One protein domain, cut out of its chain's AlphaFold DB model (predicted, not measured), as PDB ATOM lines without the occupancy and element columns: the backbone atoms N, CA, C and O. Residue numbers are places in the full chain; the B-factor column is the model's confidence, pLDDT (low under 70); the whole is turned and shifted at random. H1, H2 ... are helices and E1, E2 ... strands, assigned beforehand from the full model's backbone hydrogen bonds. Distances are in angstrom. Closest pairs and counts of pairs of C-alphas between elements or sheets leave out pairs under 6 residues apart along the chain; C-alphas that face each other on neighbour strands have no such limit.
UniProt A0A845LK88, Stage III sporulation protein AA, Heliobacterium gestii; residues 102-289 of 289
ATOM      1  N   PRO A 102      39.205 -20.256  39.606       91.81
ATOM      2  CA  PRO A 102      37.994 -20.173  40.432       91.81
ATOM      3  C   PRO A 102      36.717 -19.887  39.631       91.81
ATOM      4  O   PRO A 102      35.632 -20.314  40.010       91.81
ATOM      5  N   ARG A 103      36.839 -19.189  38.496       92.31
ATOM      6  CA  ARG A 103      35.719 -18.808  37.620       92.31
ATOM      7  C   ARG A 103      35.287 -19.943  36.683       92.31
ATOM      8  O   ARG A 103      34.222 -19.873  36.059       92.31
ATOM      9  N   LEU A 104      36.113 -20.984  36.580       94.75
ATOM     10  CA  LEU A 104      35.866 -22.190  35.790       94.75
ATOM     11  C   LEU A 104      35.251 -23.327  36.623       94.75
ATOM     12  O   LEU A 104      35.039 -24.416  36.096       94.75
ATOM     13  N   LEU A 105      34.963 -23.086  37.905       93.00
ATOM     14  CA  LEU A 105      34.392 -24.070  38.823       93.00
ATOM     15  C   LEU A 105      32.930 -23.759  39.137       93.00
ATOM     16  O   LEU A 105      32.511 -22.599  39.158       93.00
ATOM     17  N   SER A 106      32.153 -24.804  39.421       87.75
ATOM     18  CA  SER A 106      30.833 -24.648  40.023       87.75
ATOM     19  C   SER A 106      30.969 -24.168  41.471       87.75
ATOM     20  O   SER A 106      31.823 -24.641  42.222       87.75
ATOM     21  N   ALA A 107      30.107 -23.230  41.867       75.19
ATOM     22  CA  ALA A 107      30.143 -22.619  43.197       75.19
ATOM     23  C   ALA A 107      29.817 -23.605  44.336       75.19
ATOM     24  O   ALA A 107      30.154 -23.353  45.487       75.19
ATOM     25  N   ASP A 108      29.139 -24.708  44.024       68.19
ATOM     26  CA  ASP A 108      28.520 -25.615  44.990       68.19
ATOM     27  C   ASP A 108      29.273 -26.941  45.185       68.19
ATOM     28  O   ASP A 108      29.075 -27.607  46.201       68.19
ATOM     29  N   ARG A 109      30.104 -27.362  44.218       66.00
ATOM     30  CA  ARG A 109      30.661 -28.730  44.178       66.00
ATOM     31  C   ARG A 109      32.102 -28.837  43.678       66.00
ATOM     32  O   ARG A 109      32.602 -29.953  43.565       66.00
ATOM     33  N   GLY A 110      32.762 -27.724  43.344       72.19
ATOM     34  CA  GLY A 110      34.122 -27.764  42.789       72.19
ATOM     35  C   GLY A 110      34.202 -28.499  41.446       72.19
ATOM     36  O   GLY A 110      35.266 -28.986  41.067       72.19
ATOM     37  N   ILE A 111      33.073 -28.611  40.734       85.94
ATOM     38  CA  ILE A 111      33.004 -29.269  39.428       85.94
ATOM     39  C   ILE A 111      33.624 -28.327  38.401       85.94
ATOM     40  O   ILE A 111      33.172 -27.193  38.248       85.94
ATOM     41  N   PHE A 112      34.642 -28.801  37.687       94.81
ATOM     42  CA  PHE A 112      35.231 -28.064  36.577       94.81
ATOM     43  C   PHE A 112      34.261 -28.021  35.390       94.81
ATOM     44  O   PHE A 112      33.762 -29.059  34.948       94.81
ATOM     45  N   PHE A 113      33.986 -26.821  34.880       95.75
ATOM     46  CA  PHE A 113      33.170 -26.627  33.686       95.75
ATOM     47  C   PHE A 113      33.971 -26.932  32.425       95.75
ATOM     48  O   PHE A 113      35.134 -26.538  32.304       95.75
ATOM     49  N   SER A 114      33.323 -27.551  31.437       97.38
ATOM     50  CA  SER A 114      33.903 -27.665  30.107       97.38
ATOM     51  C   SER A 114      34.203 -26.264  29.592       97.38
ATOM     52  O   SER A 114      33.326 -25.400  29.512       97.38
ATOM     53  N   THR A 115      35.469 -26.036  29.274       98.00
ATOM     54  CA  THR A 115      36.013 -24.711  29.012       98.00
ATOM     55  C   THR A 115      36.692 -24.684  27.651       98.00
ATOM     56  O   THR A 115      37.561 -25.508  27.363       98.00
ATOM     57  N   LEU A 116      36.327 -23.701  26.828       97.81
ATOM     58  CA  LEU A 116      37.002 -23.400  25.568       97.81
ATOM     59  C   LEU A 116      37.830 -22.121  25.710       97.81
ATOM     60  O   LEU A 116      37.288 -21.047  25.969       97.81
ATOM     61  N   LEU A 117      39.141 -22.223  25.493       97.75
ATOM     62  CA  LEU A 117      40.035 -21.066  25.425       97.75
ATOM     63  C   LEU A 117      40.162 -20.597  23.972       97.75
ATOM     64  O   LEU A 117      40.768 -21.270  23.135       97.75
ATOM     65  N   ILE A 118      39.623 -19.425  23.673       96.75
ATOM     66  CA  ILE A 118      39.657 -18.791  22.358       96.75
ATOM     67  C   ILE A 118      40.815 -17.800  22.345       96.75
ATOM     68  O   ILE A 118      40.903 -16.933  23.208       96.75
ATOM     69  N   SER A 119      41.742 -17.928  21.402       94.69
ATOM     70  CA  SER A 119      42.916 -17.052  21.369       94.69
ATOM     71  C   SER A 119      43.495 -16.915  19.965       94.69
ATOM     72  O   SER A 119      43.524 -17.902  19.222       94.69
ATOM     73  N   PRO A 120      44.034 -15.744  19.579       92.25
ATOM     74  CA  PRO A 120      44.814 -15.635  18.358       92.25
ATOM     75  C   PRO A 120      46.117 -16.451  18.469       92.25
ATOM     76  O   PRO A 120      46.592 -16.738  19.577       92.25
ATOM     77  N   PRO A 121      46.767 -16.785  17.338       88.88
ATOM     78  CA  PRO A 121      48.048 -17.480  17.338       88.88
ATOM     79  C   PRO A 121      49.059 -16.841  18.290       88.88
ATOM     80  O   PRO A 121      49.355 -15.653  18.204       88.88
ATOM     81  N   GLY A 122      49.558 -17.659  19.221       85.69
ATOM     82  CA  GLY A 122      50.486 -17.311  20.295       85.69
ATOM     83  C   GLY A 122      49.987 -16.273  21.313       85.69
ATOM     84  O   GLY A 122      50.815 -15.623  21.955       85.69
ATOM     85  N   GLY A 123      48.677 -16.109  21.496       88.00
ATOM     86  CA  GLY A 123      48.078 -15.342  22.598       88.00
ATOM     87  C   GLY A 123      48.205 -15.998  23.979       88.00
ATOM     88  O   GLY A 123      47.549 -15.581  24.918       88.00
ATOM     89  N   GLY A 124      49.057 -17.019  24.132       89.00
ATOM     90  CA  GLY A 124      49.311 -17.687  25.413       89.00
ATOM     91  C   GLY A 124      48.438 -18.913  25.695       89.00
ATOM     92  O   GLY A 124      48.639 -19.543  26.729       89.00
ATOM     93  N   LYS A 125      47.545 -19.306  24.770       93.88
ATOM     94  CA  LYS A 125      46.609 -20.434  24.941       93.88
ATOM     95  C   LYS A 125      47.258 -21.736  25.410       93.88
ATOM     96  O   LYS A 125      46.782 -22.318  26.367       93.88
ATOM     97  N   THR A 126      48.383 -22.144  24.822       93.19
ATOM     98  CA  THR A 126      49.090 -23.379  25.207       93.19
ATOM     99  C   THR A 126      49.672 -23.280  26.620       93.19
ATOM    100  O   THR A 126      49.656 -24.244  27.373       93.19
ATOM    101  N   THR A 127      50.163 -22.096  27.010       93.38
ATOM    102  CA  THR A 127      50.684 -21.866  28.367       93.38
ATOM    103  C   THR A 127      49.563 -21.919  29.401       93.38
ATOM    104  O   THR A 127      49.742 -22.553  30.436       93.38
ATOM    105  N   LEU A 128      48.419 -21.294  29.106       95.50
ATOM    106  CA  LEU A 128      47.255 -21.300  29.988       95.50
ATOM    107  C   LEU A 128      46.612 -22.690  30.069       95.50
ATOM    108  O   LEU A 128      46.406 -23.184  31.169       95.50
ATOM    109  N   LEU A 129      46.372 -23.341  28.926       97.56
ATOM    110  CA  LEU A 129      45.854 -24.708  28.831       97.56
ATOM    111  C   LEU A 129      46.663 -25.656  29.716       97.56
ATOM    112  O   LEU A 129      46.103 -26.344  30.561       97.56
ATOM    113  N   ARG A 130      47.989 -25.650  29.550       97.19
ATOM    114  CA  ARG A 130      48.886 -26.508  30.320       97.19
ATOM    115  C   ARG A 130      48.791 -26.262  31.820       97.19
ATOM    116  O   ARG A 130      48.757 -27.215  32.587       97.19
ATOM    117  N   ASP A 131      48.775 -25.001  32.242       97.06
ATOM    118  CA  ASP A 131      48.714 -24.694  33.668       97.06
ATOM    119  C   ASP A 131      47.339 -25.022  34.269       97.06
ATOM    120  O   ASP A 131      47.283 -25.497  35.397       97.06
ATOM    121  N   ILE A 132      46.246 -24.875  33.508       97.75
ATOM    122  CA  ILE A 132      44.923 -25.373  33.913       97.75
ATOM    123  C   ILE A 132      44.966 -26.898  34.082       97.75
ATOM    124  O   ILE A 132      44.570 -27.390  35.134       97.75
ATOM    125  N   ILE A 133      45.495 -27.640  33.099       98.50
ATOM    126  CA  ILE A 133      45.646 -29.105  33.173       98.50
ATOM    127  C   ILE A 133      46.431 -29.499  34.426       98.50
ATOM    128  O   ILE A 133      45.953 -30.310  35.215       98.50
ATOM    129  N   ARG A 134      47.590 -28.872  34.656       98.25
ATOM    130  CA  ARG A 134      48.434 -29.113  35.832       98.25
ATOM    131  C   ARG A 134      47.673 -28.895  37.139       98.25
ATOM    132  O   ARG A 134      47.764 -29.726  38.039       98.25
ATOM    133  N   GLN A 135      46.931 -27.793  37.249       97.75
ATOM    134  CA  GLN A 135      46.193 -27.442  38.465       97.75
ATOM    135  C   GLN A 135      44.971 -28.342  38.703       97.75
ATOM    136  O   GLN A 135      44.746 -28.745  39.839       97.75
ATOM    137  N   ILE A 136      44.223 -28.707  37.658       97.25
ATOM    138  CA  ILE A 136      43.112 -29.673  37.741       97.25
ATOM    139  C   ILE A 136      43.627 -31.054  38.137       97.25
ATOM    140  O   ILE A 136      43.095 -31.699  39.038       97.25
ATOM    141  N   SER A 137      44.701 -31.488  37.485       98.00
ATOM    142  CA  SER A 137      45.338 -32.774  37.727       98.00
ATOM    143  C   SER A 137      45.882 -32.878  39.150       98.00
ATOM    144  O   SER A 137      45.691 -33.893  39.818       98.00
ATOM    145  N   ALA A 138      46.509 -31.814  39.663       97.69
ATOM    146  CA  ALA A 138      47.002 -31.752  41.037       97.69
ATOM    147  C   ALA A 138      45.868 -31.636  42.072       97.69
ATOM    148  O   ALA A 138      45.933 -32.284  43.121       97.69
ATOM    149  N   GLY A 139      44.822 -30.876  41.745       95.38
ATOM    150  CA  GLY A 139      43.818 -30.394  42.687       95.38
ATOM    151  C   GLY A 139      44.269 -29.108  43.381       95.38
ATOM    152  O   GLY A 139      45.463 -28.849  43.535       95.38
ATOM    153  N   ARG A 140      43.297 -28.300  43.808       93.75
ATOM    154  CA  ARG A 140      43.486 -27.054  44.564       93.75
ATOM    155  C   ARG A 140      42.441 -26.929  45.676       93.75
ATOM    156  O   ARG A 140      41.392 -26.306  45.471       93.75
ATOM    157  N   PRO A 141      42.701 -27.532  46.852       90.75
ATOM    158  CA  PRO A 141      41.780 -27.517  47.987       90.75
ATOM    159  C   PRO A 141      41.365 -26.108  48.428       90.75
ATOM    160  O   PRO A 141      40.233 -25.914  48.858       90.75
ATOM    161  N   GLU A 142      42.244 -25.116  48.275       91.88
ATOM    162  CA  GLU A 142      42.004 -23.718  48.647       91.88
ATOM    163  C   GLU A 142      40.855 -23.049  47.875       91.88
ATOM    164  O   GLU A 142      40.291 -22.067  48.349       91.88
ATOM    165  N   ILE A 143      40.496 -23.585  46.705       90.69
ATOM    166  CA  ILE A 143      39.348 -23.144  45.896       90.69
ATOM    167  C   ILE A 143      38.312 -24.263  45.722       90.69
ATOM    168  O   ILE A 143      37.455 -24.185  44.846       90.69
ATOM    169  N   GLY A 144      38.403 -25.325  46.531       90.25
ATOM    170  CA  GLY A 144      37.480 -26.459  46.494       90.25
ATOM    171  C   GLY A 144      37.625 -27.379  45.277       90.25
ATOM    172  O   GLY A 144      36.727 -28.177  45.031       90.25
ATOM    173  N   LEU A 145      38.724 -27.298  44.520       93.19
ATOM    174  CA  LEU A 145      38.974 -28.163  43.362       93.19
ATOM    175  C   LEU A 145      39.647 -29.470  43.812       93.19
ATOM    176  O   LEU A 145      40.817 -29.437  44.207       93.19
ATOM    177  N   PRO A 146      38.975 -30.633  43.752       93.44
ATOM    178  CA  PRO A 146      39.653 -31.909  43.953       93.44
ATOM    179  C   PRO A 146      40.632 -32.188  42.803       93.44
ATOM    180  O   PRO A 146      40.485 -31.660  41.704       93.44
ATOM    181  N   GLY A 147      41.632 -33.039  43.041       95.31
ATOM    182  CA  GLY A 147      42.478 -33.539  41.956       95.31
ATOM    183  C   GLY A 147      41.677 -34.456  41.035       95.31
ATOM    184  O   GLY A 147      41.024 -35.376  41.527       95.31
ATOM    185  N   MET A 148      41.733 -34.215  39.727       96.12
ATOM    186  CA  MET A 148      40.966 -34.962  38.724       96.12
ATOM    187  C   MET A 148      41.890 -35.718  37.769       96.12
ATOM    188  O   MET A 148      42.990 -35.253  37.478       96.12
ATOM    189  N   THR A 149      41.451 -36.866  37.252       97.62
ATOM    190  CA  THR A 149      42.169 -37.544  36.163       97.62
ATOM    191  C   THR A 149      41.961 -36.799  34.847       97.62
ATOM    192  O   THR A 149      40.826 -36.508  34.453       97.62
ATOM    193  N   VAL A 150      43.061 -36.469  34.170       98.50
ATOM    194  CA  VAL A 150      43.044 -35.713  32.913       98.50
ATOM    195  C   VAL A 150      43.616 -36.569  31.790       98.50
ATOM    196  O   VAL A 150      44.737 -37.050  31.886       98.50
ATOM    197  N   GLY A 151      42.875 -36.720  30.697       98.25
ATOM    198  CA  GLY A 151      43.395 -37.272  29.451       98.25
ATOM    199  C   GLY A 151      43.774 -36.143  28.497       98.25
ATOM    200  O   GLY A 151      42.890 -35.447  28.008       98.25
ATOM    201  N   LEU A 152      45.062 -35.963  28.209       98.50
ATOM    202  CA  LEU A 152      45.577 -34.944  27.293       98.50
ATOM    203  C   LEU A 152      45.932 -35.551  25.929       98.50
ATOM    204  O   LEU A 152      46.787 -36.429  25.839       98.50
ATOM    205  N   VAL A 153      45.346 -35.018  24.858       97.88
ATOM    206  CA  VAL A 153      45.806 -35.253  23.481       97.88
ATOM    207  C   VAL A 153      46.630 -34.058  23.016       97.88
ATOM    208  O   VAL A 153      46.090 -32.955  22.892       97.88
ATOM    209  N   ASP A 154      47.915 -34.284  22.753       95.88
ATOM    210  CA  ASP A 154      48.887 -33.270  22.329       95.88
ATOM    211  C   ASP A 154      49.405 -33.599  20.919       95.88
ATOM    212  O   ASP A 154      50.428 -34.262  20.744       95.88
ATOM    213  N   GLU A 155      48.673 -33.160  19.889       91.00
ATOM    214  CA  GLU A 155      48.934 -33.523  18.483       91.00
ATOM    215  C   GLU A 155      50.322 -33.057  18.010       91.00
ATOM    216  O   GLU A 155      50.945 -33.688  17.156       91.00
ATOM    217  N   ARG A 156      50.819 -31.939  18.554       88.06
ATOM    218  CA  ARG A 156      52.069 -31.291  18.121       88.06
ATOM    219  C   ARG A 156      53.210 -31.389  19.129       88.06
ATOM    220  O   ARG A 156      54.262 -30.787  18.890       88.06
ATOM    221  N   SER A 157      53.021 -32.119  20.227       89.94
ATOM    222  CA  SER A 157      53.984 -32.193  21.328       89.94
ATOM    223  C   SER A 157      54.383 -30.798  21.846       89.94
ATOM    224  O   SER A 157      55.561 -30.460  21.992       89.94
ATOM    225  N   GLU A 158      53.399 -29.918  22.048       88.75
ATOM    226  CA  GLU A 158      53.620 -28.549  22.537       88.75
ATOM    227  C   GLU A 158      53.184 -28.353  23.991       88.75
ATOM    228  O   GLU A 158      53.783 -27.548  24.712       88.75
ATOM    229  N   VAL A 159      52.143 -29.062  24.429       94.44
ATOM    230  CA  VAL A 159      51.607 -28.973  25.789       94.44
ATOM    231  C   VAL A 159      52.516 -29.761  26.733       94.44
ATOM    232  O   VAL A 159      53.200 -29.170  27.567       94.44
ATOM    233  N   ALA A 160      52.596 -31.076  26.580       95.44
ATOM    234  CA  ALA A 160      53.434 -31.942  27.404       95.44
ATOM    235  C   ALA A 160      54.905 -31.922  26.967       95.44
ATOM    236  O   ALA A 160      55.789 -32.127  27.805       95.44
ATOM    237  N   ALA A 161      55.161 -31.626  25.684       92.62
ATOM    238  CA  ALA A 161      56.488 -31.650  25.065       92.62
ATOM    239  C   ALA A 161      57.232 -32.956  25.378       92.62
ATOM    240  O   ALA A 161      58.319 -32.935  25.955       92.62
ATOM    241  N   CYS A 162      56.599 -34.091  25.082       91.56
ATOM    242  CA  CYS A 162      57.095 -35.395  25.494       91.56
ATOM    243  C   CYS A 162      58.466 -35.719  24.885       91.56
ATOM    244  O   CYS A 162      58.791 -35.362  23.754       91.56
ATOM    245  N   TYR A 163      59.263 -36.449  25.656       88.19
ATOM    246  CA  TYR A 163      60.518 -37.047  25.223       88.19
ATOM    247  C   TYR A 163      60.455 -38.539  25.549       88.19
ATOM    248  O   TYR A 163      60.229 -38.905  26.703       88.19
ATOM    249  N   HIS A 164      60.583 -39.393  24.527       84.38
ATOM    250  CA  HIS A 164      60.373 -40.849  24.624       84.38
ATOM    251  C   HIS A 164      59.039 -41.242  25.278       84.38
ATOM    252  O   HIS A 164      58.983 -42.134  26.118       84.38
ATOM    253  N   GLY A 165      57.959 -40.538  24.922       85.56
ATOM    254  CA  GLY A 165      56.616 -40.778  25.467       85.56
ATOM    255  C   GLY A 165      56.383 -40.234  26.882       85.56
ATOM    256  O   GLY A 165      55.257 -40.276  27.365       85.56
ATOM    257  N   CYS A 166      57.406 -39.673  27.531       90.75
ATOM    258  CA  CYS A 166      57.294 -39.095  28.868       90.75
ATOM    259  C   CYS A 166      57.134 -37.565  28.794       90.75
ATOM    260  O   CYS A 166      58.016 -36.902  28.230       90.75
ATOM    261  N   PRO A 167      56.086 -36.976  29.402       94.56
ATOM    262  CA  PRO A 167      55.927 -35.525  29.503       94.56
ATOM    263  C   PRO A 167      57.166 -34.849  30.097       94.56
ATOM    264  O   PRO A 167      57.712 -35.312  31.097       94.56
ATOM    265  N   GLN A 168      57.615 -33.755  29.480       94.75
ATOM    266  CA  GLN A 168      58.739 -32.956  29.987       94.75
ATOM    267  C   GLN A 168      58.273 -31.674  30.667       94.75
ATOM    268  O   GLN A 168      58.918 -31.181  31.594       94.75
ATOM    269  N   ASN A 169      57.148 -31.124  30.212       95.12
ATOM    270  CA  ASN A 169      56.475 -30.067  30.941       95.12
ATOM    271  C   ASN A 169      55.599 -30.656  32.048       95.12
ATOM    272  O   ASN A 169      55.035 -31.740  31.905       95.12
ATOM    273  N   ASP A 170      55.436 -29.899  33.129       96.25
ATOM    274  CA  ASP A 170      54.540 -30.272  34.212       96.25
ATOM    275  C   ASP A 170      53.085 -30.125  33.749       96.25
ATOM    276  O   ASP A 170      52.587 -29.015  33.514       96.25
ATOM    277  N   VAL A 171      52.435 -31.275  33.585       97.69
ATOM    278  CA  VAL A 171      51.011 -31.438  33.271       97.69
ATOM    279  C   VAL A 171      50.236 -31.998  34.467       97.69
ATOM    280  O   VAL A 171      49.066 -32.339  34.333       97.69
ATOM    281  N   GLY A 172      50.848 -32.049  35.651       97.62
ATOM    282  CA  GLY A 172      50.251 -32.554  36.882       97.62
ATOM    283  C   GLY A 172      50.305 -34.083  37.038       97.62
ATOM    284  O   GLY A 172      50.557 -34.812  36.079       97.62
ATOM    285  N   PRO A 173      50.081 -34.585  38.265       97.56
ATOM    286  CA  PRO A 173      50.371 -35.970  38.650       97.56
ATOM    287  C   PRO A 173      49.345 -37.019  38.188       97.56
ATOM    288  O   PRO A 173      49.610 -38.209  38.311       97.56
ATOM    289  N   ARG A 174      48.165 -36.604  37.717       97.94
ATOM    290  CA  ARG A 174      47.034 -37.466  37.313       97.94
ATOM    291  C   ARG A 174      46.685 -37.293  35.834       97.94
ATOM    292  O   ARG A 174      45.515 -37.362  35.461       97.94
ATOM    293  N   THR A 175      47.686 -36.979  35.016       98.56
ATOM    294  CA  THR A 175      47.490 -36.687  33.596       98.56
ATOM    295  C   THR A 175      48.103 -37.770  32.725       98.56
ATOM    296  O   THR A 175      49.316 -37.960  32.734       98.56
ATOM    297  N   ASP A 176      47.262 -38.414  31.925       98.12
ATOM    298  CA  ASP A 176      47.662 -39.351  30.882       98.12
ATOM    299  C   ASP A 176      47.794 -38.604  29.552       98.12
ATOM    300  O   ASP A 176      46.908 -37.831  29.185       98.12
ATOM    301  N   VAL A 177      48.891 -38.812  28.819       98.06
ATOM    302  CA  VAL A 177      49.195 -38.051  27.596       98.06
ATOM    303  C   VAL A 177      49.275 -38.967  26.379       98.06
ATOM    304  O   VAL A 177      50.061 -39.910  26.354       98.06
ATOM    305  N   LEU A 178      48.509 -38.641  25.336       97.12
ATOM    306  CA  LEU A 178      48.736 -39.128  23.976       97.12
ATOM    307  C   LEU A 178      49.474 -38.057  23.172       97.12
ATOM    308  O   LEU A 178      48.884 -37.065  22.741       97.12
ATOM    309  N   ASP A 179      50.771 -38.278  22.980       94.38
ATOM    310  CA  ASP A 179      51.669 -37.393  22.238       94.38
ATOM    311  C   ASP A 179      51.680 -37.736  20.740       94.38
ATOM    312  O   ASP A 179      51.729 -38.909  20.365       94.38
ATOM    313  N   GLY A 180      51.603 -36.723  19.875       90.50
ATOM    314  CA  GLY A 180      51.648 -36.898  18.418       90.50
ATOM    315  C   GLY A 180      50.429 -37.608  17.813       90.50
ATOM    316  O   GLY A 180      50.472 -38.041  16.661       90.50
ATOM    317  N   CYS A 181      49.342 -37.763  18.577       90.50
ATOM    318  CA  CYS A 181      48.133 -38.459  18.142       90.50
ATOM    319  C   CYS A 181      47.129 -37.483  17.493       90.50
ATOM    320  O   CYS A 181      46.889 -36.410  18.056       90.50
ATOM    321  N   PRO A 182      46.497 -37.832  16.351       93.50
ATOM    322  CA  PRO A 182      45.404 -37.040  15.793       93.50
ATOM    323  C   PRO A 182      44.280 -36.847  16.815       93.50
ATOM    324  O   PRO A 182      43.828 -37.810  17.433       93.50
ATOM    325  N   LYS A 183      43.796 -35.611  16.972       94.31
ATOM    326  CA  LYS A 183      42.880 -35.232  18.060       94.31
ATOM    327  C   LYS A 183      41.639 -36.091  18.183       94.31
ATOM    328  O   LYS A 183      41.386 -36.640  19.251       94.31
ATOM    329  N   ALA A 184      40.882 -36.221  17.097       94.44
ATOM    330  CA  ALA A 184      39.648 -36.995  17.099       94.44
ATOM    331  C   ALA A 184      39.889 -38.448  17.545       94.44
ATOM    332  O   ALA A 184      39.147 -38.984  18.364       94.44
ATOM    333  N   GLU A 185      40.966 -39.066  17.063       95.81
ATOM    334  CA  GLU A 185      41.332 -40.430  17.433       95.81
ATOM    335  C   GLU A 185      41.811 -40.515  18.889       95.81
ATOM    336  O   GLU A 185      41.368 -41.384  19.638       95.81
ATOM    337  N   GLY A 186      42.677 -39.592  19.308       96.19
ATOM    338  CA  GLY A 186      43.222 -39.545  20.661       96.19
ATOM    339  C   GLY A 186      42.149 -39.330  21.725       96.19
ATOM    340  O   GLY A 186      42.162 -40.015  22.747       96.19
ATOM    341  N   LEU A 187      41.183 -38.442  21.468       96.00
ATOM    342  CA  LEU A 187      40.074 -38.170  22.387       96.00
ATOM    343  C   LEU A 187      39.245 -39.436  22.617       96.00
ATOM    344  O   LEU A 187      38.998 -39.814  23.761       96.00
ATOM    345  N   LEU A 188      38.879 -40.131  21.537       95.38
ATOM    346  CA  LEU A 188      38.122 -41.381  21.608       95.38
ATOM    347  C   LEU A 188      38.914 -42.508  22.285       95.38
ATOM    348  O   LEU A 188      38.344 -43.304  23.030       95.38
ATOM    349  N   ARG A 189      40.227 -42.583  22.046       96.12
ATOM    350  CA  ARG A 189      41.106 -43.562  22.697       96.12
ATOM    351  C   ARG A 189      41.143 -43.346  24.204       96.12
ATOM    352  O   ARG A 189      40.820 -44.274  24.938       96.12
ATOM    353  N   LEU A 190      41.457 -42.130  24.652       96.50
ATOM    354  CA  LEU A 190      41.510 -41.794  26.078       96.50
ATOM    355  C   LEU A 190      40.167 -42.027  26.766       96.50
ATOM    356  O   LEU A 190      40.135 -42.610  27.848       96.50
ATOM    357  N   LEU A 191      39.066 -41.640  26.114       94.44
ATOM    358  CA  LEU A 191      37.717 -41.858  26.627       94.44
ATOM    359  C   LEU A 191      37.442 -43.341  26.919       94.44
ATOM    360  O   LEU A 191      36.884 -43.674  27.960       94.44
ATOM    361  N   ARG A 192      37.865 -44.235  26.020       92.81
ATOM    362  CA  ARG A 192      37.597 -45.677  26.117       92.81
ATOM    363  C   ARG A 192      38.583 -46.431  27.005       92.81
ATOM    364  O   ARG A 192      38.213 -47.473  27.537       92.81
ATOM    365  N   SER A 193      39.828 -45.963  27.124       93.25
ATOM    366  CA  SER A 193      40.897 -46.727  27.781       93.25
ATOM    367  C   SER A 193      41.348 -46.181  29.131       93.25
ATOM    368  O   SER A 193      41.850 -46.962  29.931       93.25
ATOM    369  N   MET A 194      41.194 -44.878  29.389       94.69
ATOM    370  CA  MET A 194      41.749 -44.233  30.591       94.69
ATOM    371  C   MET A 194      40.681 -43.737  31.573       94.69
ATOM    372  O   MET A 194      41.017 -43.366  32.692       94.69
ATOM    373  N   GLY A 195      39.400 -43.723  31.177       92.12
ATOM    374  CA  GLY A 195      38.298 -43.229  32.015       92.12
ATOM    375  C   GLY A 195      38.547 -41.838  32.626       92.12
ATOM    376  O   GLY A 195      38.394 -41.685  33.842       92.12
ATOM    377  N   PRO A 196      38.981 -40.832  31.839       96.50
ATOM    378  CA  PRO A 196      39.343 -39.529  32.377       96.50
ATOM    379  C   PRO A 196      38.110 -38.769  32.873       96.50
ATOM    380  O   PRO A 196      37.037 -38.836  32.275       96.50
ATOM    381  N   GLN A 197      38.281 -37.975  33.927       96.25
ATOM    382  CA  GLN A 197      37.260 -37.019  34.361       96.25
ATOM    383  C   GLN A 197      37.264 -35.753  33.493       96.25
ATOM    384  O   GLN A 197      36.221 -35.124  33.313       96.25
ATOM    385  N   VAL A 198      38.430 -35.384  32.950       97.44
ATOM    386  CA  VAL A 198      38.590 -34.263  32.017       97.44
ATOM    387  C   VAL A 198      39.364 -34.715  30.784       97.44
ATOM    388  O   VAL A 198      40.468 -35.240  30.898       97.44
ATOM    389  N   LEU A 199      38.825 -34.467  29.596       98.06
ATOM    390  CA  LEU A 199      39.547 -34.590  28.332       98.06
ATOM    391  C   LEU A 199      40.080 -33.222  27.916       98.06
ATOM    392  O   LEU A 199      39.323 -32.254  27.833       98.06
ATOM    393  N   ALA A 200      41.378 -33.141  27.642       98.19
ATOM    394  CA  ALA A 200      42.060 -31.915  27.272       98.19
ATOM    395  C   ALA A 200      42.748 -32.025  25.906       98.19
ATOM    396  O   ALA A 200      43.369 -33.039  25.596       98.19
ATOM    397  N   THR A 201      42.668 -30.977  25.082       97.44
ATOM    398  CA  THR A 201      43.368 -30.943  23.787       97.44
ATOM    399  C   THR A 201      43.568 -29.518  23.254       97.44
ATOM    400  O   THR A 201      42.902 -28.569  23.676       97.44
ATOM    401  N   ASP A 202      44.501 -29.338  22.322       94.69
ATOM    402  CA  ASP A 202      44.812 -28.058  21.699       94.69
ATOM    403  C   ASP A 202      44.129 -27.862  20.327       94.69
ATOM    404  O   ASP A 202      44.066 -28.751  19.493       94.69
ATOM    405  N   GLU A 203      43.658 -26.653  20.026       92.06
ATOM    406  CA  GLU A 203      43.213 -26.242  18.683       92.06
ATOM    407  C   GLU A 203      42.133 -27.143  18.040       92.06
ATOM    408  O   GLU A 203      42.347 -27.689  16.955       92.06
ATOM    409  N   ILE A 204      40.959 -27.261  18.668       93.81
ATOM    410  CA  ILE A 204      39.787 -27.941  18.092       93.81
ATOM    411  C   ILE A 204      39.084 -27.085  17.030       93.81
ATOM    412  O   ILE A 204      39.153 -25.851  17.042       93.81
ATOM    413  N   GLY A 205      38.349 -27.745  16.137       88.12
ATOM    414  CA  GLY A 205      37.384 -27.086  15.252       88.12
ATOM    415  C   GLY A 205      37.216 -27.729  13.881       88.12
ATOM    416  O   GLY A 205      36.477 -27.190  13.056       88.12
ATOM    417  N   ARG A 206      37.889 -28.852  13.616       91.25
ATOM    418  CA  ARG A 206      37.657 -29.656  12.413       91.25
ATOM    419  C   ARG A 206      36.393 -30.495  12.577       91.25
ATOM    420  O   ARG A 206      35.988 -30.818  13.687       91.25
ATOM    421  N   GLU A 207      35.801 -30.909  11.460       88.94
ATOM    422  CA  GLU A 207      34.608 -31.771  11.460       88.94
ATOM    423  C   GLU A 207      34.827 -33.113  12.176       88.94
ATOM    424  O   GLU A 207      33.927 -33.615  12.850       88.94
ATOM    425  N   GLU A 208      36.030 -33.677  12.070       91.69
ATOM    426  CA  GLU A 208      36.423 -34.901  12.779       91.69
ATOM    427  C   GLU A 208      36.451 -34.717  14.305       91.69
ATOM    428  O   GLU A 208      35.986 -35.599  15.028       91.69
ATOM    429  N   ASP A 209      36.897 -33.550  14.790       92.94
ATOM    430  CA  ASP A 209      36.931 -33.232  16.223       92.94
ATOM    431  C   ASP A 209      35.516 -33.191  16.808       92.94
ATOM    432  O   ASP A 209      35.298 -33.618  17.939       92.94
ATOM    433  N   VAL A 210      34.536 -32.701  16.036       91.94
ATOM    434  CA  VAL A 210      33.146 -32.575  16.499       91.94
ATOM    435  C   VAL A 210      32.544 -33.925  16.849       91.94
ATOM    436  O   VAL A 210      31.895 -34.044  17.882       91.94
ATOM    437  N   ARG A 211      32.801 -34.951  16.032       89.94
ATOM    438  CA  ARG A 211      32.303 -36.307  16.296       89.94
ATOM    439  C   ARG A 211      32.899 -36.887  17.577       89.94
ATOM    440  O   ARG A 211      32.185 -37.492  18.366       89.94
ATOM    441  N   ALA A 212      34.197 -36.678  17.799       92.94
ATOM    442  CA  ALA A 212      34.860 -37.145  19.014       92.94
ATOM    443  C   ALA A 212      34.345 -36.415  20.266       92.94
ATOM    444  O   ALA A 212      34.109 -37.034  21.302       92.94
ATOM    445  N   VAL A 213      34.121 -35.105  20.154       93.19
ATOM    446  CA  VAL A 213      33.520 -34.284  21.211       93.19
ATOM    447  C   VAL A 213      32.086 -34.719  21.519       93.19
ATOM    448  O   VAL A 213      31.718 -34.787  22.687       93.19
ATOM    449  N   GLU A 214      31.287 -35.056  20.509       91.00
ATOM    450  CA  GLU A 214      29.921 -35.557  20.688       91.00
ATOM    451  C   GLU A 214      29.889 -36.858  21.511       91.00
ATOM    452  O   GLU A 214      29.089 -36.986  22.438       91.00
ATOM    453  N   GLU A 215      30.795 -37.803  21.244       90.56
ATOM    454  CA  GLU A 215      30.922 -39.041  22.034       90.56
ATOM    455  C   GLU A 215      31.377 -38.763  23.480       90.56
ATOM    456  O   GLU A 215      30.851 -39.351  24.431       90.56
ATOM    457  N   ALA A 216      32.307 -37.820  23.667       90.50
ATOM    458  CA  ALA A 216      32.757 -37.396  24.993       90.50
ATOM    459  C   ALA A 216      31.628 -36.764  25.828       90.50
ATOM    460  O   ALA A 216      31.480 -37.096  27.007       90.50
ATOM    461  N   VAL A 217      30.795 -35.913  25.217       88.44
ATOM    462  CA  VAL A 217      29.648 -35.274  25.886       88.44
ATOM    463  C   VAL A 217      28.623 -36.312  26.343       88.44
ATOM    464  O   VAL A 217      28.188 -36.266  27.492       88.44
ATOM    465  N   HIS A 218      28.277 -37.287  25.495       89.19
ATOM    466  CA  HIS A 218      27.356 -38.370  25.869       89.19
ATOM    467  C   HIS A 218      27.876 -39.243  27.017       89.19
ATOM    468  O   HIS A 218      27.088 -39.858  27.732       89.19
ATOM    469  N   SER A 219      29.194 -39.276  27.210       88.56
ATOM    470  CA  SER A 219      29.849 -40.039  28.275       88.56
ATOM    471  C   SER A 219      29.973 -39.254  29.589       88.56
ATOM    472  O   SER A 219      30.476 -39.790  30.574       88.56
ATOM    473  N   GLY A 220      29.523 -37.993  29.623       87.44
ATOM    474  CA  GLY A 220      29.543 -37.144  30.817       87.44
ATOM    475  C   GLY A 220      30.929 -36.633  31.220       87.44
ATOM    476  O   GLY A 220      31.108 -36.209  32.360       87.44
ATOM    477  N   VAL A 221      31.907 -36.675  30.310       93.69
ATOM    478  CA  VAL A 221      33.275 -36.208  30.568       93.69
ATOM    479  C   VAL A 221      33.382 -34.705  30.313       93.69
ATOM    480  O   VAL A 221      32.851 -34.186  29.331       93.69
ATOM    481  N   THR A 222      34.102 -33.998  31.183       95.56
ATOM    482  CA  THR A 222      34.359 -32.564  31.016       95.56
ATOM    483  C   THR A 222      35.412 -32.320  29.933       95.56
ATOM    484  O   THR A 222      36.408 -33.035  29.852       95.56
ATOM    485  N   LEU A 223      35.241 -31.275  29.121       97.25
ATOM    486  CA  LEU A 223      36.155 -30.934  28.027       97.25
ATOM    487  C   LEU A 223      36.922 -29.640  28.295       97.25
ATOM    488  O   LEU A 223      36.333 -28.596  28.550       97.25
ATOM    489  N   LEU A 224      38.241 -29.676  28.149       98.31
ATOM    490  CA  LEU A 224      39.110 -28.505  28.182       98.31
ATOM    491  C   LEU A 224      39.826 -28.369  26.840       98.31
ATOM    492  O   LEU A 224      40.732 -29.132  26.523       98.31
ATOM    493  N   ALA A 225      39.448 -27.380  26.044       97.50
ATOM    494  CA  ALA A 225      39.995 -27.244  24.703       97.50
ATOM    495  C   ALA A 225      40.460 -25.825  24.406       97.50
ATOM    496  O   ALA A 225      40.118 -24.867  25.102       97.50
ATOM    497  N   THR A 226      41.229 -25.676  23.330       97.12
ATOM    498  CA  THR A 226      41.547 -24.355  22.777       97.12
ATOM    499  C   THR A 226      41.075 -24.247  21.339       97.12
ATOM    500  O   THR A 226      41.015 -25.243  20.628       97.12
ATOM    501  N   ALA A 227      40.763 -23.037  20.893       95.88
ATOM    502  CA  ALA A 227      40.437 -22.736  19.508       95.88
ATOM    503  C   ALA A 227      41.155 -21.457  19.071       95.88
ATOM    504  O   ALA A 227      41.349 -20.524  19.855       95.88
ATOM    505  N   HIS A 228      41.541 -21.397  17.797       93.69
ATOM    506  CA  HIS A 228      42.039 -20.145  17.228       93.69
ATOM    507  C   HIS A 228      40.882 -19.185  17.002       93.69
ATOM    508  O   HIS A 228      39.926 -19.547  16.327       93.69
ATOM    509  N   GLY A 229      40.993 -17.955  17.472       92.38
ATOM    510  CA  GLY A 229      40.008 -16.911  17.209       92.38
ATOM    511  C   GLY A 229      40.341 -15.653  17.991       92.38
ATOM    512  O   GLY A 229      40.997 -15.724  19.029       92.38
ATOM    513  N   ARG A 230      39.944 -14.492  17.479       90.56
ATOM    514  CA  ARG A 230      40.124 -13.203  18.157       90.56
ATOM    515  C   ARG A 230      38.931 -12.834  19.028       90.56
ATOM    516  O   ARG A 230      39.092 -12.033  19.939       90.56
ATOM    517  N   SER A 231      37.766 -13.413  18.753       91.31
ATOM    518  CA  SER A 231      36.544 -13.214  19.525       91.31
ATOM    519  C   SER A 231      35.634 -14.440  19.440       91.31
ATOM    520  O   SER A 231      35.871 -15.358  18.645       91.31
ATOM    521  N   ARG A 232      34.578 -14.450  20.258       89.38
ATOM    522  CA  ARG A 232      33.529 -15.473  20.210       89.38
ATOM    523  C   ARG A 232      32.823 -15.482  18.852       89.38
ATOM    524  O   ARG A 232      32.572 -16.550  18.300       89.38
ATOM    525  N   GLU A 233      32.538 -14.308  18.303       91.56
ATOM    526  CA  GLU A 233      31.837 -14.134  17.028       91.56
ATOM    527  C   GLU A 233      32.649 -14.739  15.883       91.56
ATOM    528  O   GLU A 233      32.094 -15.455  15.056       91.56
ATOM    529  N   GLU A 234      33.972 -14.533  15.868       92.19
ATOM    530  CA  GLU A 234      34.847 -15.154  14.867       92.19
ATOM    531  C   GLU A 234      34.788 -16.685  14.955       92.19
ATOM    532  O   GLU A 234      34.710 -17.367  13.933       92.19
ATOM    533  N   VAL A 235      34.790 -17.239  16.168       91.12
ATOM    534  CA  VAL A 235      34.704 -18.689  16.380       91.12
ATOM    535  C   VAL A 235      33.376 -19.260  15.874       91.12
ATOM    536  O   VAL A 235      33.380 -20.327  15.260       91.12
ATOM    537  N   LEU A 236      32.267 -18.535  16.046       90.56
ATOM    538  CA  LEU A 236      30.946 -18.930  15.544       90.56
ATOM    539  C   LEU A 236      30.852 -18.954  14.010       90.56
ATOM    540  O   LEU A 236      29.982 -19.630  13.478       90.56
ATOM    541  N   THR A 237      31.750 -18.284  13.281       91.31
ATOM    542  CA  THR A 237      31.785 -18.382  11.806       91.31
ATOM    543  C   THR A 237      32.327 -19.722  11.298       91.31
ATOM    544  O   THR A 237      32.267 -20.003  10.101       91.31
ATOM    545  N   ARG A 238      32.885 -20.557  12.186       91.38
ATOM    546  CA  ARG A 238      33.494 -21.841  11.831       91.38
ATOM    547  C   ARG A 238      32.510 -22.979  12.113       91.38
ATOM    548  O   ARG A 238      32.240 -23.226  13.288       91.38
ATOM    549  N   PRO A 239      32.048 -23.729  11.094       90.88
ATOM    550  CA  PRO A 239      30.944 -24.685  11.239       90.88
ATOM    551  C   PRO A 239      31.112 -25.700  12.379       90.88
ATOM    552  O   PRO A 239      30.188 -25.917  13.163       90.88
ATOM    553  N   GLY A 240      32.308 -26.284  12.526       91.62
ATOM    554  CA  GLY A 240      32.572 -27.262  13.580       91.62
ATOM    555  C   GLY A 240      32.446 -26.679  14.992       91.62
ATOM    556  O   GLY A 240      31.796 -27.269  15.852       91.62
ATOM    557  N   LEU A 241      33.012 -25.490  15.217       92.88
ATOM    558  CA  LEU A 241      32.956 -24.806  16.512       92.88
ATOM    559  C   LEU A 241      31.565 -24.245  16.793       92.88
ATOM    560  O   LEU A 241      31.072 -24.369  17.910       92.88
ATOM    561  N   GLU A 242      30.909 -23.683  15.778       93.56
ATOM    562  CA  GLU A 242      29.529 -23.217  15.870       93.56
ATOM    563  C   GLU A 242      28.607 -24.330  16.377       93.56
ATOM    564  O   GLU A 242      27.838 -24.127  17.317       93.56
ATOM    565  N   ARG A 243      28.724 -25.531  15.801       92.94
ATOM    566  CA  ARG A 243      27.927 -26.693  16.198       92.94
ATOM    567  C   ARG A 243      28.182 -27.102  17.650       92.94
ATOM    568  O   ARG A 243      27.223 -27.268  18.397       92.94
ATOM    569  N   MET A 244      29.446 -27.191  18.070       93.38
ATOM    570  CA  MET A 244      29.796 -27.502  19.464       93.38
ATOM    571  C   MET A 244      29.242 -26.460  20.451       93.38
ATOM    572  O   MET A 244      28.746 -26.813  21.521       93.38
ATOM    573  N   LEU A 245      29.299 -25.173  20.095       91.19
ATOM    574  CA  LEU A 245      28.768 -24.097  20.931       91.19
ATOM    575  C   LEU A 245      27.238 -24.130  21.000       91.19
ATOM    576  O   LEU A 245      26.683 -23.995  22.083       91.19
ATOM    577  N   ARG A 246      26.550 -24.389  19.882       89.88
ATOM    578  CA  ARG A 246      25.085 -24.563  19.852       89.88
ATOM    579  C   ARG A 246      24.613 -25.748  20.697       89.88
ATOM    580  O   ARG A 246      23.520 -25.699  21.248       89.88
ATOM    581  N   TRP A 247      25.425 -26.797  20.809       89.81
ATOM    582  CA  TRP A 247      25.164 -27.936  21.694       89.81
ATOM    583  C   TRP A 247      25.484 -27.664  23.167       89.81
ATOM    584  O   TRP A 247      25.309 -28.556  23.992       89.81
ATOM    585  N   ASN A 248      25.946 -26.455  23.512       90.75
ATOM    586  CA  ASN A 248      26.379 -26.088  24.860       90.75
ATOM    587  C   ASN A 248      27.433 -27.052  25.433       90.75
ATOM    588  O   ASN A 248      27.466 -27.297  26.639       90.75
ATOM    589  N   VAL A 249      28.309 -27.589  24.571       93.56
ATOM    590  CA  VAL A 249      29.412 -28.471  24.989       93.56
ATOM    591  C   VAL A 249      30.297 -27.783  26.029       93.56
ATOM    592  O   VAL A 249      30.747 -28.414  26.983       93.56
ATOM    593  N   PHE A 250      30.540 -26.485  25.840       95.94
ATOM    594  CA  PHE A 250      31.362 -25.663  26.716       95.94
ATOM    595  C   PHE A 250      30.478 -24.756  27.567       95.94
ATOM    596  O   PHE A 250      29.736 -23.936  27.029       95.94
ATOM    597  N   GLN A 251      30.583 -24.864  28.894       95.75
ATOM    598  CA  GLN A 251      29.884 -23.970  29.820       95.75
ATOM    599  C   GLN A 251      30.685 -22.707  30.159       95.75
ATOM    600  O   GLN A 251      30.151 -21.793  30.794       95.75
ATOM    601  N   ARG A 252      31.961 -22.652  29.760       96.25
ATOM    602  CA  ARG A 252      32.816 -21.467  29.870       96.25
ATOM    603  C   ARG A 252      33.553 -21.202  28.568       96.25
ATOM    604  O   ARG A 252      34.204 -22.094  28.023       96.25
ATOM    605  N   LEU A 253      33.505 -19.958  28.109       96.88
ATOM    606  CA  LEU A 253      34.312 -19.468  26.994       96.88
ATOM    607  C   LEU A 253      35.246 -18.383  27.516       96.88
ATOM    608  O   LEU A 253      34.792 -17.388  28.077       96.88
ATOM    609  N   VAL A 254      36.548 -18.576  27.330       96.56
ATOM    610  CA  VAL A 254      37.576 -17.620  27.751       96.56
ATOM    611  C   VAL A 254      38.198 -17.030  26.501       96.56
ATOM    612  O   VAL A 254      38.832 -17.754  25.736       96.56
ATOM    613  N   VAL A 255      38.038 -15.728  26.288       95.75
ATOM    614  CA  VAL A 255      38.651 -15.034  25.153       95.75
ATOM    615  C   VAL A 255      39.958 -14.403  25.611       95.75
ATOM    616  O   VAL A 255      39.986 -13.610  26.549       95.75
ATOM    617  N   LEU A 256      41.052 -14.769  24.949       94.50
ATOM    618  CA  LEU A 256      42.390 -14.251  25.197       94.50
ATOM    619  C   LEU A 256      42.844 -13.356  24.047       94.50
ATOM    620  O   LEU A 256      42.579 -13.640  22.879       94.50
ATOM    621  N   SER A 257      43.662 -12.358  24.354       91.12
ATOM    622  CA  SER A 257      44.332 -11.513  23.372       91.12
ATOM    623  C   SER A 257      45.829 -11.369  23.652       91.12
ATOM    624  O   SER A 257      46.461 -12.143  24.376       91.12
ATOM    625  N   ARG A 258      46.419 -10.384  22.974       88.25
ATOM    626  CA  ARG A 258      47.778  -9.903  23.193       88.25
ATOM    627  C   ARG A 258      47.823  -8.400  23.471       88.25
ATOM    628  O   ARG A 258      48.911  -7.838  23.378       88.25
ATOM    629  N   ARG A 259      46.686  -7.745  23.749       86.06
ATOM    630  CA  ARG A 259      46.611  -6.274  23.852       86.06
ATOM    631  C   ARG A 259      47.556  -5.738  24.924       86.06
ATOM    632  O   ARG A 259      48.274  -4.782  24.664       86.06
ATOM    633  N   GLU A 260      47.625  -6.419  26.063       85.38
ATOM    634  CA  GLU A 260      48.570  -6.098  27.136       85.38
ATOM    635  C   GLU A 260      49.725  -7.105  27.217       85.38
ATOM    636  O   GLU A 260      50.543  -7.067  28.126       85.38
ATOM    637  N   GLY A 261      49.840  -7.998  26.235       85.12
ATOM    638  CA  GLY A 261      50.812  -9.086  26.190       85.12
ATOM    639  C   GLY A 261      50.154 -10.470  26.142       85.12
ATOM    640  O   GLY A 261      48.948 -10.606  26.327       85.12
ATOM    641  N   PRO A 262      50.910 -11.539  25.829       85.25
ATOM    642  CA  PRO A 262      50.350 -12.885  25.763       85.25
ATOM    643  C   PRO A 262      49.711 -13.300  27.084       85.25
ATOM    644  O   PRO A 262      50.392 -13.324  28.113       85.25
ATOM    645  N   GLY A 263      48.441 -13.694  27.018       85.38
ATOM    646  CA  GLY A 263      47.693 -14.135  28.181       85.38
ATOM    647  C   GLY A 263      46.558 -13.238  28.618       85.38
ATOM    648  O   GLY A 263      45.728 -13.694  29.390       85.38
ATOM    649  N   THR A 264      46.500 -12.011  28.111       90.94
ATOM    650  CA  THR A 264      45.436 -11.069  28.446       90.94
ATOM    651  C   THR A 264      44.060 -11.700  28.241       90.94
ATOM    652  O   THR A 264      43.718 -12.055  27.116       90.94
ATOM    653  N   VAL A 265      43.290 -11.843  29.315       92.25
ATOM    654  CA  VAL A 265      41.887 -12.260  29.300       92.25
ATOM    655  C   VAL A 265      41.052 -11.036  28.944       92.25
ATOM    656  O   VAL A 265      41.092 -10.031  29.647       92.25
ATOM    657  N   GLU A 266      40.335 -11.119  27.829       91.88
ATOM    658  CA  GLU A 266      39.446 -10.065  27.321       91.88
ATOM    659  C   GLU A 266      38.007 -10.240  27.786       91.88
ATOM    660  O   GLU A 266      37.273  -9.267  27.909       91.88
ATOM    661  N   GLY A 267      37.593 -11.483  28.012       93.19
ATOM    662  CA  GLY A 267      36.224 -11.771  28.399       93.19
ATOM    663  C   GLY A 267      36.050 -13.211  28.840       93.19
ATOM    664  O   GLY A 267      36.727 -14.127  28.349       93.19
ATOM    665  N   LEU A 268      35.122 -13.386  29.771       95.06
ATOM    666  CA  LEU A 268      34.657 -14.678  30.243       95.06
ATOM    667  C   LEU A 268      33.151 -14.762  30.024       95.06
ATOM    668  O   LEU A 268      32.406 -13.924  30.526       95.06
ATOM    669  N   TYR A 269      32.711 -15.807  29.335       94.94
ATOM    670  CA  TYR A 269      31.313 -15.989  28.958       94.94
ATOM    671  C   TYR A 269      30.773 -17.347  29.416       94.94
ATOM    672  O   TYR A 269      31.530 -18.316  29.549       94.94
ATOM    673  N   ASP A 270      29.463 -17.415  29.646       94.50
ATOM    674  CA  ASP A 270      28.742 -18.661  29.926       94.50
ATOM    675  C   ASP A 270      28.440 -19.470  28.641       94.50
ATOM    676  O   ASP A 270      28.898 -19.127  27.550       94.50
ATOM    677  N   ALA A 271      27.669 -20.561  28.754       91.88
ATOM    678  CA  ALA A 271      27.277 -21.401  27.613       91.88
ATOM    679  C   ALA A 271      26.411 -20.660  26.573       91.88
ATOM    680  O   ALA A 271      26.610 -20.813  25.369       91.88
ATOM    681  N   GLY A 272      25.478 -19.812  27.031       89.44
ATOM    682  CA  GLY A 272      24.686 -18.929  26.159       89.44
ATOM    683  C   GLY A 272      25.515 -17.774  25.585       89.44
ATOM    684  O   GLY A 272      25.088 -17.057  24.676       89.44
ATOM    685  N   GLY A 273      26.730 -17.638  26.105       88.81
ATOM    686  CA  GLY A 273      27.708 -16.595  25.918       88.81
ATOM    687  C   GLY A 273      27.245 -15.218  26.366       88.81
ATOM    688  O   GLY A 273      27.619 -14.209  25.773       88.81
ATOM    689  N   ASN A 274      26.454 -15.186  27.433       92.25
ATOM    690  CA  ASN A 274      26.329 -13.977  28.226       92.25
ATOM    691  C   ASN A 274      27.658 -13.735  28.952       92.25
ATOM    692  O   ASN A 274      28.309 -14.702  29.378       92.25
ATOM    693  N   PRO A 275      28.081 -12.474  29.101       91.44
ATOM    694  CA  PRO A 275      29.292 -12.159  29.835       91.44
ATOM    695  C   PRO A 275      29.117 -12.476  31.324       91.44
ATOM    696  O   PRO A 275      28.178 -12.021  31.970       91.44
ATOM    697  N   ILE A 276      30.042 -13.270  31.860       89.38
ATOM    698  CA  ILE A 276      30.226 -13.483  33.302       89.38
ATOM    699  C   ILE A 276      31.118 -12.370  33.853       89.38
ATOM    700  O   ILE A 276      30.849 -11.816  34.915       89.38
ATOM    701  N   GLU A 277      32.169 -12.033  33.105       80.44
ATOM    702  CA  GLU A 277      33.009 -10.867  33.342       80.44
ATOM    703  C   GLU A 277      33.294 -10.181  32.002       80.44
ATOM    704  O   GLU A 277      33.871 -10.784  31.093       80.44
ATOM    705  N   GLU A 278      32.899  -8.914  31.913       64.19
ATOM    706  CA  GLU A 278      33.262  -7.973  30.854       64.19
ATOM    707  C   GLU A 278      33.787  -6.698  31.515       64.19
ATOM    708  O   GLU A 278      33.203  -6.206  32.484       64.19
ATOM    709  N   GLY A 279      34.916  -6.179  31.036       65.44
ATOM    710  CA  GLY A 279      35.554  -5.024  31.657       65.44
ATOM    711  C   GLY A 279      37.004  -4.845  31.233       65.44
ATOM    712  O   GLY A 279      37.386  -5.202  30.118       65.44
ATOM    713  N   GLU A 280      37.812  -4.267  32.123       72.88
ATOM    714  CA  GLU A 280      39.233  -4.090  31.848       72.88
ATOM    715  C   GLU A 280      39.932  -5.449  31.682       72.88
ATOM    716  O   GLU A 280      39.718  -6.362  32.488       72.88
ATOM    717  N   PRO A 281      40.765  -5.597  30.638       76.44
ATOM    718  CA  PRO A 281      41.559  -6.799  30.438       76.44
ATOM    719  C   PRO A 281      42.410  -7.104  31.674       76.44
ATOM    720  O   PRO A 281      42.978  -6.215  32.301       76.44
ATOM    721  N   TRP A 282      42.549  -8.384  32.003       77.69
ATOM    722  CA  TRP A 282      43.378  -8.821  33.126       77.69
ATOM    723  C   TRP A 282      44.164 -10.079  32.772       77.69
ATOM    724  O   TRP A 282      44.063 -10.619  31.674       77.69
ATOM    725  N   GLY A 283      45.022 -10.546  33.678       66.12
ATOM    726  CA  GLY A 283      45.761 -11.785  33.430       66.12
ATOM    727  C   GLY A 283      46.912 -11.630  32.433       66.12
ATOM    728  O   GLY A 283      47.268 -12.560  31.718       66.12
ATOM    729  N   ASN A 284      47.557 -10.465  32.375       70.50
ATOM    730  CA  ASN A 284      48.822 -10.344  31.660       70.50
ATOM    731  C   ASN A 284      49.932 -11.148  32.370       70.50
ATOM    732  O   ASN A 284      50.704 -10.622  33.174       70.50
ATOM    733  N   TRP A 285      50.066 -12.434  32.047       66.88
ATOM    734  CA  TRP A 285      51.149 -13.269  32.577       66.88
ATOM    735  C   TRP A 285      52.489 -13.041  31.878       66.88
ATOM    736  O   TRP A 285      53.513 -13.568  32.314       66.88
ATOM    737  N   SER A 286      52.532 -12.227  30.822       56.69
ATOM    738  CA  SER A 286      53.790 -11.862  30.173       56.69
ATOM    739  C   SER A 286      54.656 -10.910  31.009       56.69
ATOM    740  O   SER A 286      55.855 -10.805  30.736       56.69
ATOM    741  N   ALA A 287      54.086 -10.311  32.063       53.62
ATOM    742  CA  ALA A 287      54.816  -9.622  33.128       53.62
ATOM    743  C   ALA A 287      55.612 -10.586  34.035       53.62
ATOM    744  O   ALA A 287      56.570 -10.170  34.677       53.62
ATOM    745  N   ARG A 288      55.270 -11.886  34.055       54.06
ATOM    746  CA  ARG A 288      56.018 -12.938  34.773       54.06
ATOM    747  C   ARG A 288      57.132 -13.590  33.916       54.06
ATOM    748  O   ARG A 288      57.664 -14.622  34.315       54.06
ATOM    749  N   ARG A 289      57.441 -13.053  32.720       51.53
ATOM    750  CA  ARG A 289      58.351 -13.644  31.702       51.53
ATOM    751  C   ARG A 289      59.738 -13.022  31.601       51.53
ATOM    752  O   ARG A 289      59.822 -11.780  31.526       51.53
TER     753      ARG A 289
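AT A GLANCE: This is residues 102 to 289 of the 289 residues of the protein "Stage III sporulation protein AA" of Heliobacterium gestii (UniProt A0A845LK88). A twisted sheet of eight strands runs through the domain, with H1 on one face and H2 on the other, in three layers. H2, H3 and H5 stand side by side in a row, while the meander E6 E7 E8, each strand the antiparallel neighbour of the one before, ends the sheet, and H6 lies far out. The printed part has 188 residues, with elements E1 H1 E2 E3 H2 E4 H3 E5 H4 H5 E6 E7 E8 H6, and the mixed sheet has the order E3 E2 E4 E5 E1 E6 E7 E8. The class is mixed, helices and strands, with under half of the residues in named elements; the whole is compact, with a radius of gyration of the C-alphas of 15.3 A, and rounded, 42 by 36 by 35 A.

IN THESE COORDINATES: The strands are E3, residues 175 to 179; E2, 150 to 154; E4, 198 to 201; E5, 222 to 228, 20.1 A long; E1, 115 to 119, from C-alpha 115 at (36.013, -24.711, 29.012); E6, 252 to 256; E7, 265 to 269; and E8, 275 to 277. The helices are H1, residues 125 to 138, 19.7 A; H2, 183 to 193, 15.2 A; H3, 207 to 218, 17.4 A; H4, 232 to 236; H5, 239 to 246; and H6, 285 to 288, ending at C-alpha 288 (56.018, -12.938, 34.773).

HOW THE PARTS SIT: E3 to E6 in the sheet's order are parallel neighbours: N 152 and O 176 are 2.8 A apart, N 151 and O 198 2.8 A, N 199 and O 222 2.8 A, N 117 and O 225 2.8 A, and N 116 and O 252 2.9 A, within hydrogen-bond range. The hairpins E6 and E7, and E7 and E8, are antiparallel, with N 253 and O 269 2.9 A apart and N 276 and O 268 2.8 A. E4, H3, E5 form a strand-helix-strand unit, two parallel neighbours with a helix between; E1, H1, E2, then E3, H2, E4, then E5, H4 H5, E6 are split units, with other strands between; each crossover is right-handed. H1 and H2 are on opposite faces of the sheet, H2 at a height over the sheet of 8.5 A. H2 and H3 touch at Ala 184 and Asp 209, their closest C-alphas, 4.7 A, at a shallow tilt of 26 degrees, the same way. H3 and H5 touch, closest C-alphas Glu 207 and Gly 240, 5.4 A, at a shallow tilt of 22 degrees, the same way. H3 and H4 only graze the sheet, with residues 213 to 217 and 232 to 235; H5 and H6 are not on it. H4 and H5 touch only at the corner, closest C-alphas Leu 236 and Glu 242, 4.5 A. Every O i to N i+4 pair is within hydrogen-bond range in H1, H2, H4 and H5, and 7 of 8 in H3; H6 is too short for one.

THE WHOLE: The C-alphas of His 164 and Gly 279, the two farthest apart, are 44.1 A apart. The printed part has no cut; the links H1 to E2 and E2 to E3 are long. Mean pLDDT of the printed part is 90.9, with residues 108 to 109, 278 to 279, 283 and 285 to 289 under 70.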